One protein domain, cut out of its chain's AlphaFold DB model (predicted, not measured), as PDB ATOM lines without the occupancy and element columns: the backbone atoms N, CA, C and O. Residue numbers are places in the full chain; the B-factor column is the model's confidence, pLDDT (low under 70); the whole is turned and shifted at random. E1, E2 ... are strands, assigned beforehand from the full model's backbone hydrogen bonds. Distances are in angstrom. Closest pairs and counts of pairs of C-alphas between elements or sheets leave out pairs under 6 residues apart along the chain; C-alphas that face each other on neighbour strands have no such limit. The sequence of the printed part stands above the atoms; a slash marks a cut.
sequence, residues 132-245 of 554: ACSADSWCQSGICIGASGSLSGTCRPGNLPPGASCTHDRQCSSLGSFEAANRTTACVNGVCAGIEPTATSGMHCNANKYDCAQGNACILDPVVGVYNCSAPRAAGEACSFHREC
ATOM      1  N   ALA A 132     196.391 140.790 160.436       71.50
ATOM      2  CA  ALA A 132     196.743 141.727 159.372       71.50
ATOM      3  C   ALA A 132     197.822 142.724 159.831       71.50
ATOM      4  O   ALA A 132     197.841 143.142 160.987       71.50
ATOM      5  N   CYS A 133     198.707 143.124 158.920       77.12
ATOM      6  CA  CYS A 133     199.829 144.024 159.193       77.12
ATOM      7  C   CYS A 133     200.177 144.880 157.966       77.12
ATOM      8  O   CYS A 133     199.832 144.525 156.839       77.12
ATOM      9  N   SER A 134     200.902 145.984 158.168       74.81
ATOM     10  CA  SER A 134     201.462 146.800 157.074       74.81
ATOM     11  C   SER A 134     202.996 146.893 157.085       74.81
ATOM     12  O   SER A 134     203.594 147.308 156.095       74.81
ATOM     13  N   ALA A 135     203.649 146.481 158.177       73.44
ATOM     14  CA  ALA A 135     205.100 146.473 158.331       73.44
ATOM     15  C   ALA A 135     205.543 145.344 159.275       73.44
ATOM     16  O   ALA A 135     204.776 144.918 160.136       73.44
ATOM     17  N   ASP A 136     206.794 144.888 159.144       73.25
ATOM     18  CA  ASP A 136     207.371 143.823 159.985       73.25
ATOM     19  C   ASP A 136     207.313 144.170 161.488       73.25
ATOM     20  O   ASP A 136     207.025 143.314 162.319       73.25
ATOM     21  N   SER A 137     207.480 145.453 161.834       72.81
ATOM     22  CA  SER A 137     207.389 145.969 163.207       72.81
ATOM     23  C   SER A 137     205.995 145.883 163.837       72.81
ATOM     24  O   SER A 137     205.858 146.158 165.025       72.81
ATOM     25  N   TRP A 138     204.958 145.522 163.073       74.19
ATOM     26  CA  TRP A 138     203.592 145.348 163.583       74.19
ATOM     27  C   TRP A 138     203.329 143.907 164.047       74.19
ATOM     28  O   TRP A 138     202.233 143.613 164.525       74.19
ATOM     29  N   CYS A 139     204.311 143.008 163.923       73.44
ATOM     30  CA  CYS A 139     204.227 141.612 164.338       73.44
ATOM     31  C   CYS A 139     205.022 141.384 165.632       73.44
ATOM     32  O   CYS A 139     206.218 141.660 165.689       73.44
ATOM     33  N   GLN A 140     204.388 140.827 166.669       65.88
ATOM     34  CA  GLN A 140     205.000 140.629 167.995       65.88
ATOM     35  C   GLN A 140     206.232 139.711 167.978       65.88
ATOM     36  O   GLN A 140     207.153 139.886 168.774       65.88
ATOM     37  N   SER A 141     206.246 138.738 167.067       60.69
ATOM     38  CA  SER A 141     207.350 137.801 166.846       60.69
ATOM     39  C   SER A 141     207.276 137.235 165.423       60.69
ATOM     40  O   SER A 141     206.987 136.059 165.197       60.69
ATOM     41  N   GLY A 142     207.487 138.089 164.420       73.81
ATOM     42  CA  GLY A 142     207.329 137.667 163.033       73.81
ATOM     43  C   GLY A 142     207.728 138.694 161.986       73.81
ATOM     44  O   GLY A 142     208.354 139.703 162.290       73.81
ATOM     45  N   ILE A 143     207.332 138.402 160.751       76.62
ATOM     46  CA  ILE A 143     207.432 139.302 159.603       76.62
ATOM     47  C   ILE A 143     206.053 139.518 158.975       76.62
ATOM     48  O   ILE A 143     205.168 138.661 159.074       76.62
ATOM     49  N   CYS A 144     205.885 140.641 158.291       80.50
ATOM     50  CA  CYS A 144     204.668 141.005 157.595       80.50
ATOM     51  C   CYS A 144     204.752 140.618 156.113       80.50
ATOM     52  O   CYS A 144     205.426 141.263 155.308       80.50
ATOM     53  N   ILE A 145     204.050 139.552 155.731       78.12
ATOM     54  CA  ILE A 145     204.070 139.037 154.356       78.12
ATOM     55  C   ILE A 145     202.923 139.649 153.551       78.12
ATOM     56  O   ILE A 145     201.772 139.580 153.969       78.12
ATOM     57  N   GLY A 146     203.230 140.212 152.377       71.19
ATOM     58  CA  GLY A 146     202.239 140.759 151.437       71.19
ATOM     59  C   GLY A 146     202.042 142.282 151.472       71.19
ATOM     60  O   GLY A 146     201.327 142.808 150.626       71.19
ATOM     61  N   ALA A 147     202.713 143.010 152.371       59.03
ATOM     62  CA  ALA A 147     202.588 144.473 152.494       59.03
ATOM     63  C   ALA A 147     203.214 145.289 151.334       59.03
ATOM     64  O   ALA A 147     203.135 146.516 151.302       59.03
ATOM     65  N   SER A 148     203.846 144.637 150.354       49.72
ATOM     66  CA  SER A 148     204.423 145.291 149.175       49.72
ATOM     67  C   SER A 148     203.336 145.688 148.166       49.72
ATOM     68  O   SER A 148     203.081 144.970 147.200       49.72
ATOM     69  N   GLY A 149     202.697 146.839 148.395       51.91
ATOM     70  CA  GLY A 149     201.732 147.464 147.476       51.91
ATOM     71  C   GLY A 149     200.255 147.159 147.759       51.91
ATOM     72  O   GLY A 149     199.388 147.828 147.202       51.91
ATOM     73  N   SER A 150     199.960 146.215 148.654       48.97
ATOM     74  CA  SER A 150     198.626 146.006 149.230       48.97
ATOM     75  C   SER A 150     198.579 146.588 150.644       48.97
ATOM     76  O   SER A 150     199.506 146.383 151.424       48.97
ATOM     77  N   LEU A 151     197.482 147.261 151.005       53.62
ATOM     78  CA  LEU A 151     197.265 147.853 152.339       53.62
ATOM     79  C   LEU A 151     197.049 146.813 153.463       53.62
ATOM     80  O   LEU A 151     196.723 147.183 154.587       53.62
ATOM     81  N   SER A 152     197.202 145.520 153.167       63.06
ATOM     82  CA  SER A 152     197.070 144.423 154.124       63.06
ATOM     83  C   SER A 152     198.007 143.273 153.746       63.06
ATOM     84  O   SER A 152     197.799 142.596 152.735       63.06
ATOM     85  N   GLY A 153     199.048 143.077 154.553       76.19
ATOM     86  CA  GLY A 153     199.803 141.830 154.662       76.19
ATOM     87  C   GLY A 153     199.332 141.007 155.867       76.19
ATOM     88  O   GLY A 153     198.400 141.393 156.570       76.19
ATOM     89  N   THR A 154     199.980 139.876 156.142       78.38
ATOM     90  CA  THR A 154     199.681 139.025 157.309       78.38
ATOM     91  C   THR A 154     200.946 138.702 158.096       78.38
ATOM     92  O   THR A 154     201.953 138.288 157.513       78.38
ATOM     93  N   CYS A 155     200.886 138.840 159.422       78.38
ATOM     94  CA  CYS A 155     201.972 138.455 160.313       78.38
ATOM     95  C   CYS A 155     202.190 136.943 160.261       78.38
ATOM     96  O   CYS A 155     201.288 136.157 160.569       78.38
ATOM     97  N   ARG A 156     203.401 136.522 159.901       77.44
ATOM     98  CA  ARG A 156     203.835 135.119 159.938       77.44
ATOM     99  C   ARG A 156     205.079 134.960 160.808       77.44
ATOM    100  O   ARG A 156     205.832 135.924 160.940       77.44
ATOM    101  N   PRO A 157     205.339 133.756 161.350       72.44
ATOM    102  CA  PRO A 157     206.606 133.464 162.003       72.44
ATOM    103  C   PRO A 157     207.779 133.809 161.078       72.44
ATOM    104  O   PRO A 157     207.827 133.364 159.924       72.44
ATOM    105  N   GLY A 158     208.686 134.631 161.602       76.50
ATOM    106  CA  GLY A 158     210.020 134.858 161.059       76.50
ATOM    107  C   GLY A 158     211.043 133.987 161.786       76.50
ATOM    108  O   GLY A 158     210.699 133.274 162.730       76.50
ATOM    109  N   ASN A 159     212.304 134.066 161.371       75.56
ATOM    110  CA  ASN A 159     213.414 133.320 161.971       75.56
ATOM    111  C   ASN A 159     213.230 131.786 162.016       75.56
ATOM    112  O   ASN A 159     213.810 131.101 162.862       75.56
ATOM    113  N   LEU A 160     212.492 131.218 161.063       76.44
ATOM    114  CA  LEU A 160     212.365 129.777 160.865       76.44
ATOM    115  C   LEU A 160     213.746 129.128 160.624       76.44
ATOM    116  O   LEU A 160     214.533 129.647 159.827       76.44
ATOM    117  N   PRO A 161     214.074 128.008 161.294       69.19
ATOM    118  CA  PRO A 161     215.365 127.345 161.131       69.19
ATOM    119  C   PRO A 161     215.483 126.646 159.762       69.19
ATOM    120  O   PRO A 161     214.463 126.339 159.135       69.19
ATOM    121  N   PRO A 162     216.708 126.321 159.303       72.50
ATOM    122  CA  PRO A 162     216.903 125.478 158.127       72.50
ATOM    123  C   PRO A 162     216.106 124.167 158.223       72.50
ATOM    124  O   PRO A 162     216.105 123.509 159.264       72.50
ATOM    125  N   GLY A 163     215.418 123.797 157.142       68.25
ATOM    126  CA  GLY A 163     214.519 122.638 157.088       68.25
ATOM    127  C   GLY A 163     213.064 122.906 157.502       68.25
ATOM    128  O   GLY A 163     212.216 122.046 157.275       68.25
ATOM    129  N   ALA A 164     212.732 124.076 158.058       72.94
ATOM    130  CA  ALA A 164     211.344 124.448 158.340       72.94
ATOM    131  C   ALA A 164     210.598 124.902 157.072       72.94
ATOM    132  O   ALA A 164     211.178 125.552 156.200       72.94
ATOM    133  N   SER A 165     209.300 124.595 156.978       77.50
ATOM    134  CA  SER A 165     208.459 125.025 155.854       77.50
ATOM    135  C   SER A 165     208.243 126.537 155.848       77.50
ATOM    136  O   SER A 165     207.861 127.126 156.858       77.50
ATOM    137  N   CYS A 166     208.427 127.161 154.692       82.56
ATOM    138  CA  CYS A 166     208.325 128.601 154.494       82.56
ATOM    139  C   CYS A 166     207.538 128.930 153.220       82.56
ATOM    140  O   CYS A 166     207.269 128.080 152.374       82.56
ATOM    141  N   THR A 167     207.182 130.204 153.083       81.12
ATOM    142  CA  THR A 167     206.571 130.774 151.872       81.12
ATOM    143  C   THR A 167     207.339 131.975 151.314       81.12
ATOM    144  O   THR A 167     207.119 132.347 150.166       81.12
ATOM    145  N   HIS A 168     208.261 132.560 152.088       79.69
ATOM    146  CA  HIS A 168     209.144 133.661 151.686       79.69
ATOM    147  C   HIS A 168     210.505 133.562 152.381       79.69
ATOM    148  O   HIS A 168     210.570 133.158 153.541       79.69
ATOM    149  N   ASP A 169     211.562 134.027 151.710       77.75
ATOM    150  CA  ASP A 169     212.950 134.022 152.209       77.75
ATOM    151  C   ASP A 169     213.090 134.713 153.567       77.75
ATOM    152  O   ASP A 169     213.733 134.191 154.471       77.75
ATOM    153  N   ARG A 170     212.403 135.850 153.750       76.38
ATOM    154  CA  ARG A 170     212.397 136.612 155.011       76.38
ATOM    155  C   ARG A 170     211.831 135.836 156.206       76.38
ATOM    156  O   ARG A 170     212.002 136.273 157.339       76.38
ATOM    157  N   GLN A 171     211.123 134.725 155.985       78.38
ATOM    158  CA  GLN A 171     210.703 133.870 157.094       78.38
ATOM    159  C   GLN A 171     211.862 133.068 157.671       78.38
ATOM    160  O   GLN A 171     211.766 132.648 158.818       78.38
ATOM    161  N   CYS A 172     212.923 132.832 156.906       79.94
ATOM    162  CA  CYS A 172     214.054 132.013 157.311       79.94
ATOM    163  C   CYS A 172     215.048 132.822 158.158       79.94
ATOM    164  O   CYS A 172     215.304 133.994 157.888       79.94
ATOM    165  N   SER A 173     215.603 132.191 159.194       70.38
ATOM    166  CA  SER A 173     216.617 132.785 160.071       70.38
ATOM    167  C   SER A 173     217.890 133.139 159.302       70.38
ATOM    168  O   SER A 173     218.714 132.263 159.034       70.38
ATOM    169  N   SER A 174     218.134 134.432 159.082       57.91
ATOM    170  CA  SER A 174     219.507 134.911 158.922       57.91
ATOM    171  C   SER A 174     220.252 134.662 160.235       57.91
ATOM    172  O   SER A 174     219.867 135.207 161.273       57.91
ATOM    173  N   LEU A 175     221.297 133.830 160.200       50.03
ATOM    174  CA  LEU A 175     222.143 133.551 161.364       50.03
ATOM    175  C   LEU A 175     222.640 134.870 161.978       50.03
ATOM    176  O   LEU A 175     223.066 135.772 161.262       50.03
ATOM    177  N   GLY A 176     222.509 134.989 163.301       39.03
ATOM    178  CA  GLY A 176     222.593 136.273 163.999       39.03
ATOM    179  C   GLY A 176     223.966 136.959 163.974       39.03
ATOM    180  O   GLY A 176     224.975 136.384 163.575       39.03
ATOM    181  N   SER A 177     223.976 138.179 164.525       35.81
ATOM    182  CA  SER A 177     225.035 139.207 164.494       35.81
ATOM    183  C   SER A 177     225.086 140.052 163.210       35.81
ATOM    184  O   SER A 177     224.893 139.570 162.095       35.81
ATOM    185  N   PHE A 178     225.318 141.356 163.397       40.53
ATOM    186  CA  PHE A 178     225.165 142.415 162.386       40.53
ATOM    187  C   PHE A 178     226.107 142.302 161.169       40.53
ATOM    188  O   PHE A 178     225.896 142.991 160.175       40.53
ATOM    189  N   GLU A 179     227.123 141.438 161.217       38.03
ATOM    190  CA  GLU A 179     228.116 141.266 160.145       38.03
ATOM    191  C   GLU A 179     227.734 140.168 159.129       38.03
ATOM    192  O   GLU A 179     228.310 140.097 158.044       38.03
ATOM    193  N   ALA A 180     226.717 139.344 159.420       42.59
ATOM    194  CA  ALA A 180     226.248 138.272 158.532       42.59
ATOM    195  C   ALA A 180     225.176 138.715 157.507       42.59
ATOM    196  O   ALA A 180     224.607 137.880 156.801       42.59
ATOM    197  N   ALA A 181     224.924 140.024 157.372       41.12
ATOM    198  CA  ALA A 181     223.825 140.619 156.595       41.12
ATOM    199  C   ALA A 181     223.824 140.342 155.070       41.12
ATOM    200  O   ALA A 181     222.940 140.822 154.364       41.12
ATOM    201  N   ASN A 182     224.788 139.575 154.550       41.34
ATOM    202  CA  ASN A 182     224.913 139.220 153.132       41.34
ATOM    203  C   ASN A 182     225.002 137.696 152.881       41.34
ATOM    204  O   ASN A 182     225.520 137.259 151.856       41.34
ATOM    205  N   ARG A 183     224.544 136.861 153.829       48.81
ATOM    206  CA  ARG A 183     224.413 135.401 153.644       48.81
ATOM    207  C   ARG A 183     222.986 134.950 153.955       48.81
ATOM    208  O   ARG A 183     222.681 134.470 155.042       48.81
ATOM    209  N   THR A 184     222.103 135.153 152.985       52.19
ATOM    210  CA  THR A 184     220.672 134.849 153.081       52.19
ATOM    211  C   THR A 184     220.404 133.345 153.113       52.19
ATOM    212  O   THR A 184     220.704 132.641 152.149       52.19
ATOM    213  N   THR A 185     219.740 132.864 154.163       64.88
ATOM    214  CA  THR A 185     218.894 131.667 154.059       64.88
ATOM    215  C   THR A 185     217.713 131.981 153.144       64.88
ATOM    216  O   THR A 185     217.055 133.003 153.339       64.88
ATOM    217  N   ALA A 186     217.440 131.122 152.166       77.56
ATOM    218  CA  ALA A 186     216.389 131.333 151.169       77.56
ATOM    219  C   ALA A 186     215.277 130.287 151.307       77.56
ATOM    220  O   ALA A 186     215.512 129.164 151.755       77.56
ATOM    221  N   CYS A 187     214.062 130.637 150.902       78.88
ATOM    222  CA  CYS A 187     212.912 129.748 150.909       78.88
ATOM    223  C   CYS A 187     212.848 128.948 149.601       78.88
ATOM    224  O   CYS A 187     212.077 129.245 148.687       78.88
ATOM    225  N   VAL A 188     213.688 127.920 149.497       79.88
ATOM    226  CA  VAL A 188     213.810 127.091 148.295       79.88
ATOM    227  C   VAL A 188     212.779 125.965 148.350       79.88
ATOM    228  O   VAL A 188     212.741 125.187 149.299       79.88
ATOM    229  N   ASN A 189     211.924 125.869 147.327       82.38
ATOM    230  CA  ASN A 189     210.865 124.853 147.222       82.38
ATOM    231  C   ASN A 189     209.932 124.777 148.454       82.38
ATOM    232  O   ASN A 189     209.450 123.706 148.812       82.38
ATOM    233  N   GLY A 190     209.678 125.916 149.108       79.12
ATOM    234  CA  GLY A 190     208.821 125.990 150.297       79.12
ATOM    235  C   GLY A 190     209.480 125.508 151.594       79.12
ATOM    236  O   GLY A 190     208.781 125.269 152.579       79.12
ATOM    237  N   VAL A 191     210.809 125.364 151.619       78.38
ATOM    238  CA  VAL A 191     211.595 125.006 152.808       78.38
ATOM    239  C   VAL A 191     212.751 125.990 152.976       78.38
ATOM    240  O   VAL A 191     213.377 126.400 152.000       78.38
ATOM    241  N   CYS A 192     213.051 126.384 154.213       80.12
ATOM    242  CA  CYS A 192     214.208 127.221 154.504       80.12
ATOM    243  C   CYS A 192     215.494 126.449 154.199       80.12
ATOM    244  O   CYS A 192     215.915 125.587 154.975       80.12
ATOM    245  N   ALA A 193     216.123 126.764 153.072       70.44
ATOM    246  CA  ALA A 193     217.457 126.304 152.752       70.44
ATOM    247  C   ALA A 193     218.457 127.062 153.631       70.44
ATOM    248  O   ALA A 193     218.510 128.297 153.636       70.44
ATOM    249  N   GLY A 194     219.256 126.302 154.380       61.66
ATOM    250  CA  GLY A 194     220.502 126.825 154.920       61.66
ATOM    251  C   GLY A 194     221.439 127.228 153.780       61.66
ATOM    252  O   GLY A 194     221.280 126.777 152.646       61.66
ATOM    253  N   ILE A 195     222.448 128.038 154.095       59.28
ATOM    254  CA  ILE A 195     223.653 128.112 153.257       59.28
ATOM    255  C   ILE A 195     224.146 126.668 153.097       59.28
ATOM    256  O   ILE A 195     224.245 125.977 154.112       59.28
ATOM    257  N   GLU A 196     224.412 126.203 151.868       49.88
ATOM    258  CA  GLU A 196     224.949 124.853 151.656       49.88
ATOM    259  C   GLU A 196     226.203 124.671 152.518       49.88
ATOM    260  O   GLU A 196     227.191 125.387 152.309       49.88
ATOM    261  N   PRO A 197     226.191 123.761 153.508       53.47
ATOM    262  CA  PRO A 197     227.346 123.598 154.363       53.47
ATOM    263  C   PRO A 197     228.412 122.852 153.566       53.47
ATOM    264  O   PRO A 197     228.225 121.698 153.176       53.47
ATOM    265  N   THR A 198     229.523 123.524 153.285       57.66
ATOM    266  CA  THR A 198     230.577 123.004 152.405       57.66
ATOM    267  C   THR A 198     231.415 121.899 153.046       57.66
ATOM    268  O   THR A 198     232.141 121.207 152.332       57.66
ATOM    269  N   ALA A 199     231.327 121.706 154.367       63.25
ATOM    270  CA  ALA A 199     232.085 120.679 155.068       63.25
ATOM    271  C   ALA A 199     231.451 119.292 154.869       63.25
ATOM    272  O   ALA A 199     230.437 118.936 155.478       63.25
ATOM    273  N   THR A 200     232.060 118.494 153.994       76.19
ATOM    274  CA  THR A 200     231.717 117.083 153.791       76.19
ATOM    275  C   THR A 200     232.283 116.204 154.915       76.19
ATOM    276  O   THR A 200     233.054 116.659 155.763       76.19
ATOM    277  N   SER A 201     231.876 114.930 154.959       81.31
ATOM    278  CA  SER A 201     232.328 113.985 155.990       81.31
ATOM    279  C   SER A 201     233.860 113.929 156.081       81.31
ATOM    280  O   SER A 201     234.542 113.752 155.073       81.31
ATOM    281  N   GLY A 202     234.392 114.044 157.298       81.94
ATOM    282  CA  GLY A 202     235.822 114.099 157.609       81.94
ATOM    283  C   GLY A 202     236.416 115.510 157.698       81.94
ATOM    284  O   GLY A 202     237.535 115.648 158.183       81.94
ATOM    285  N   MET A 203     235.701 116.560 157.277       86.88
ATOM    286  CA  MET A 203     236.167 117.942 157.445       86.88
ATOM    287  C   MET A 203     235.934 118.453 158.872       86.88
ATOM    288  O   MET A 203     234.941 118.105 159.510       86.88
ATOM    289  N   HIS A 204     236.834 119.312 159.357       87.81
ATOM    290  CA  HIS A 204     236.662 120.005 160.632       87.81
ATOM    291  C   HIS A 204     235.449 120.940 160.599       87.81
ATOM    292  O   HIS A 204     235.222 121.646 159.615       87.81
ATOM    293  N   CYS A 205     234.719 120.990 161.707       88.25
ATOM    294  CA  CYS A 205     233.631 121.929 161.954       88.25
ATOM    295  C   CYS A 205     233.864 122.652 163.282       88.25
ATOM    296  O   CYS A 205     234.499 122.115 164.193       88.25
ATOM    297  N   ASN A 206     233.326 123.860 163.433       80.25
ATOM    298  CA  ASN A 206     233.141 124.409 164.772       80.25
ATOM    299  C   ASN A 206     231.923 123.727 165.400       80.25
ATOM    300  O   ASN A 206     231.050 123.244 164.689       80.25
ATOM    301  N   ALA A 207     231.814 123.722 166.731       68.75
ATOM    302  CA  ALA A 207     230.780 122.988 167.479       68.75
ATOM    303  C   ALA A 207     229.305 123.406 167.204       68.75
ATOM    304  O   ALA A 207     228.390 122.972 167.908       68.75
ATOM    305  N   ASN A 208     229.053 124.238 166.193       67.00
ATOM    306  CA  ASN A 208     227.738 124.635 165.717       67.00
ATOM    307  C   ASN A 208     227.174 123.602 164.728       67.00
ATOM    308  O   ASN A 208     227.862 123.073 163.862       67.00
ATOM    309  N   LYS A 209     225.867 123.338 164.830       61.59
ATOM    310  CA  LYS A 209     225.165 122.282 164.073       61.59
ATOM    311  C   LYS A 209     225.172 122.474 162.542       61.59
ATOM    312  O   LYS A 209     224.857 121.533 161.825       61.59
ATOM    313  N   TYR A 210     225.484 123.671 162.051       65.56
ATOM    314  CA  TYR A 210     225.215 124.093 160.670       65.56
ATOM    315  C   TYR A 210     226.444 124.119 159.754       65.56
ATOM    316  O   TYR A 210     226.305 124.477 158.589       65.56
ATOM    317  N   ASP A 211     227.622 123.738 160.253       80.12
ATOM    318  CA  ASP A 211     228.860 123.735 159.465       80.12
ATOM    319  C   ASP A 211     228.926 122.531 158.495       80.12
ATOM    320  O   ASP A 211     229.570 122.615 157.451       80.12
ATOM    321  N   CYS A 212     228.234 121.427 158.814       84.50
ATOM    322  CA  CYS A 212     228.334 120.132 158.132       84.50
ATOM    323  C   CYS A 212     227.239 119.878 157.092       84.50
ATOM    324  O   CYS A 212     226.066 120.165 157.335       84.50
ATOM    325  N   ALA A 213     227.625 119.301 155.947       83.06
ATOM    326  CA  ALA A 213     226.742 119.046 154.809       83.06
ATOM    327  C   ALA A 213     225.511 118.211 155.199       83.06
ATOM    328  O   ALA A 213     225.579 117.379 156.107       83.06
ATOM    329  N   GLN A 214     224.391 118.405 154.493       81.06
ATOM    330  CA  GLN A 214     223.112 117.770 154.819       81.06
ATOM    331  C   GLN A 214     223.257 116.245 154.973       81.06
ATOM    332  O   GLN A 214     223.793 115.567 154.101       81.06
ATOM    333  N   GLY A 215     222.780 115.715 156.102       83.38
ATOM    334  CA  GLY A 215     222.951 114.306 156.468       83.38
ATOM    335  C   GLY A 215     224.182 114.006 157.330       83.38
ATOM    336  O   GLY A 215     224.306 112.869 157.766       83.38
ATOM    337  N   ASN A 216     225.037 114.992 157.631       88.81
ATOM    338  CA  ASN A 216     226.115 114.898 158.623       88.81
ATOM    339  C   ASN A 216     225.813 115.743 159.873       88.81
ATOM    340  O   ASN A 216     225.071 116.725 159.819       88.81
ATOM    341  N   ALA A 217     226.429 115.380 160.996       88.62
ATOM    342  CA  ALA A 217     226.459 116.144 162.235       88.62
ATOM    343  C   ALA A 217     227.903 116.527 162.588       88.62
ATOM    344  O   ALA A 217     228.853 115.835 162.226       88.62
ATOM    345  N   CYS A 218     228.063 117.632 163.315       91.00
ATOM    346  CA  CYS A 218     229.355 118.048 163.847       91.00
ATOM    347  C   CYS A 218     229.624 117.325 165.175       91.00
ATOM    348  O   CYS A 218     229.040 117.679 166.207       91.00
ATOM    349  N   ILE A 219     230.464 116.289 165.135       92.06
ATOM    350  CA  ILE A 219     230.699 115.348 166.238       92.06
ATOM    351  C   ILE A 219     232.144 115.484 166.727       92.06
ATOM    352  O   ILE A 219     233.075 115.565 165.928       92.06
ATOM    353  N   LEU A 220     232.339 115.503 168.048       89.31
ATOM    354  CA  LEU A 220     233.674 115.488 168.643       89.31
ATOM    355  C   LEU A 220     234.342 114.129 168.396       89.31
ATOM    356  O   LEU A 220     233.841 113.102 168.860       89.31
ATOM    357  N   ASP A 221     235.483 114.129 167.710       87.06
ATOM    358  CA  ASP A 221     236.382 112.980 167.655       87.06
ATOM    359  C   ASP A 221     237.113 112.869 169.009       87.06
ATOM    360  O   ASP A 221     237.907 113.756 169.344       87.06
ATOM    361  N   PRO A 222     236.866 111.818 169.815       83.25
ATOM    362  CA  PRO A 222     237.462 111.691 171.142       83.25
ATOM    363  C   PRO A 222     238.950 111.311 171.101       83.25
ATOM    364  O   PRO A 222     239.622 111.422 172.123       83.25
ATOM    365  N   VAL A 223     239.469 110.855 169.954       86.31
ATOM    366  CA  VAL A 223     240.884 110.490 169.778       86.31
ATOM    367  C   VAL A 223     241.723 111.739 169.511       86.31
ATOM    368  O   VAL A 223     242.831 111.859 170.028       86.31
ATOM    369  N   VAL A 224     241.191 112.669 168.713       86.81
ATOM    370  CA  VAL A 224     241.909 113.883 168.277       86.81
ATOM    371  C   VAL A 224     241.519 115.122 169.099       86.81
ATOM    372  O   VAL A 224     242.273 116.091 169.149       86.81
ATOM    373  N   GLY A 225     240.360 115.109 169.765       88.44
ATOM    374  CA  GLY A 225     239.838 116.254 170.521       88.44
ATOM    375  C   GLY A 225     239.294 117.384 169.637       88.44
ATOM    376  O   GLY A 225     239.169 118.518 170.099       88.44
ATOM    377  N   VAL A 226     238.983 117.092 168.371       89.50
ATOM    378  CA  VAL A 226     238.521 118.065 167.368       89.50
ATOM    379  C   VAL A 226     237.147 117.657 166.843       89.50
ATOM    380  O   VAL A 226     236.847 116.473 166.699       89.50
ATOM    381  N   TYR A 227     236.293 118.640 166.569       89.31
ATOM    382  CA  TYR A 227     234.985 118.406 165.975       89.31
ATOM    383  C   TYR A 227     235.101 118.193 164.462       89.31
ATOM    384  O   TYR A 227     235.640 119.039 163.745       89.31
ATOM    385  N   ASN A 228     234.564 117.073 163.982       92.38
ATOM    386  CA  ASN A 228     234.555 116.684 162.576       92.38
ATOM    387  C   ASN A 228     233.118 116.435 162.107       92.38
ATOM    388  O   ASN A 228     232.283 115.916 162.852       92.38
ATOM    389  N   CYS A 229     232.837 116.761 160.851       92.56
ATOM    390  CA  CYS A 229     231.597 116.372 160.199       92.56
ATOM    391  C   CYS A 229     231.590 114.863 159.958       92.56
ATOM    392  O   CYS A 229     232.489 114.334 159.306       92.56
ATOM    393  N   SER A 230     230.580 114.164 160.458       92.56
ATOM    394  CA  SER A 230     230.423 112.719 160.269       92.56
ATOM    395  C   SER A 230     228.948 112.318 160.336       92.56
ATOM    396  O   SER A 230     228.077 113.157 160.576       92.56
ATOM    397  N   ALA A 231     228.642 111.047 160.070       92.50
ATOM    398  CA  ALA A 231     227.272 110.548 160.131       92.50
ATOM    399  C   ALA A 231     226.667 110.776 161.539       92.50
ATOM    400  O   ALA A 231     227.335 110.475 162.531       92.50
ATOM    401  N   PRO A 232     225.424 111.290 161.655       93.25
ATOM    402  CA  PRO A 232     224.756 111.480 162.933       93.25
ATOM    403  C   PRO A 232     224.628 110.164 163.693       93.25
ATOM    404  O   PRO A 232     224.283 109.132 163.112       93.25
ATOM    405  N   ARG A 233     224.859 110.227 165.000       94.31
ATOM    406  CA  ARG A 233     224.888 109.066 165.882       94.31
ATOM    407  C   ARG A 233     223.524 108.380 165.968       94.31
ATOM    408  O   ARG A 233     222.493 109.041 166.141       94.31
ATOM    409  N   ALA A 234     223.523 107.059 165.854       94.19
ATOM    410  CA  ALA A 234     222.328 106.224 165.913       94.19
ATOM    411  C   ALA A 234     221.822 106.029 167.357       94.19
ATOM    412  O   ALA A 234     222.488 106.373 168.332       94.19
ATOM    413  N   ALA A 235     220.622 105.460 167.510       92.75
ATOM    414  CA  ALA A 235     220.079 105.144 168.828       92.75
ATOM    415  C   ALA A 235     220.958 104.098 169.540       92.75
ATOM    416  O   ALA A 235     221.320 103.081 168.949       92.75
ATOM    417  N   GLY A 236     221.297 104.353 170.804       92.88
ATOM    418  CA  GLY A 236     222.227 103.547 171.598       92.88
ATOM    419  C   GLY A 236     223.703 103.951 171.480       92.88
ATOM    420  O   GLY A 236     224.516 103.461 172.260       92.88
ATOM    421  N   GLU A 237     224.074 104.857 170.570       94.69
ATOM    422  CA  GLU A 237     225.457 105.337 170.469       94.69
ATOM    423  C   GLU A 237     225.764 106.439 171.492       94.69
ATOM    424  O   GLU A 237     224.930 107.297 171.785       94.69
ATOM    425  N   ALA A 238     226.988 106.433 172.026       92.69
ATOM    426  CA  ALA A 238     227.434 107.415 173.011       92.69
ATOM    427  C   ALA A 238     227.549 108.820 172.398       92.69
ATOM    428  O   ALA A 238     228.101 108.952 171.313       92.69
ATOM    429  N   CYS A 239     227.102 109.865 173.089       92.94
ATOM    430  CA  CYS A 239     227.045 111.244 172.591       92.94
ATOM    431  C   CYS A 239     227.437 112.263 173.666       92.94
ATOM    432  O   CYS A 239     227.329 111.980 174.858       92.94
ATOM    433  N   SER A 240     227.836 113.470 173.251       90.44
ATOM    434  CA  SER A 240     228.070 114.589 174.188       90.44
ATOM    435  C   SER A 240     226.966 115.654 174.152       90.44
ATOM    436  O   SER A 240     226.753 116.361 175.134       90.44
ATOM    437  N   PHE A 241     226.244 115.786 173.031       87.56
ATOM    438  CA  PHE A 241     225.212 116.812 172.828       87.56
ATOM    439  C   PHE A 241     224.080 116.293 171.932       87.56
ATOM    440  O   PHE A 241     224.334 115.521 171.010       87.56
ATOM    441  N   HIS A 242     222.842 116.780 172.103       87.88
ATOM    442  CA  HIS A 242     221.698 116.335 171.280       87.88
ATOM    443  C   HIS A 242     221.911 116.514 169.765       87.88
ATOM    444  O   HIS A 242     221.361 115.756 168.976       87.88
ATOM    445  N   ARG A 243     222.729 117.495 169.348       85.62
ATOM    446  CA  ARG A 243     223.065 117.753 167.934       85.62
ATOM    447  C   ARG A 243     223.909 116.659 167.269       85.62
ATOM    448  O   ARG A 243     224.020 116.682 166.051       85.62
ATOM    449  N   GLU A 244     224.530 115.772 168.049       91.38
ATOM    450  CA  GLU A 244     225.315 114.649 167.526       91.38
ATOM    451  C   GLU A 244     224.425 113.493 167.068       91.38
ATOM    452  O   GLU A 244     224.846 112.712 166.224       91.38
ATOM    453  N   CYS A 245     223.211 113.380 167.613       93.50
ATOM    454  CA  CYS A 245     222.292 112.287 167.323       93.50
ATOM    455  C   CYS A 245     221.527 112.503 166.007       93.50
ATOM    456  O   CYS A 245     221.298 113.636 165.572       93.50
TER     457      CYS A 245
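Overview. This is residues 132 to 245 of the 554 residues of an uncharacterized protein of Thecamonas trahens ATCC 50062 (UniProt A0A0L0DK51). With little regular structure, this is a loose, elongated string of three small two-stranded hairpins, E1-E2, E3-E4 and E5-E6, set one after another along the longest axis and joined by loops. The printed part has 114 residues, no named helix and six strands, E1 to E6; its class is all strand, with 23 residues in named elements. Each sheet is antiparallel. The radius of gyration of the C-alphas is 17.7 A, and the spans are 60 by 31 by 25 A.

Arrangement. Start at E1, residues 143 to 145, a hairpin with E2, residues 153 to 156; N 143 and O 156 are 2.9 A apart, within hydrogen-bond range. In the next hairpin, E3, residues 186 to 188, and E4, residues 191 to 193, have N 188 and O 191 at 2.9 A. In the last, E5, residues 217 to 221, and E6, residues 226 to 230, have N 217 and O 230 at 2.8 A. Strands of different hairpins are apart.

Along the chain. Find C-alpha 143 at (207.432, 139.302, 159.603), where E1 begins, and C-alpha 230 at (230.423, 112.719, 160.269), where E6 ends 12.0 A from its start.

Size, cuts and confidence. The C-alphas farthest apart, of Leu 151 and Val 223, are 60.0 A apart. The printed part has no cut; the links E2 to E3 and E4 to E5 are long. Look for pLDDT under 70 in 32 residues, among them 174 to 185.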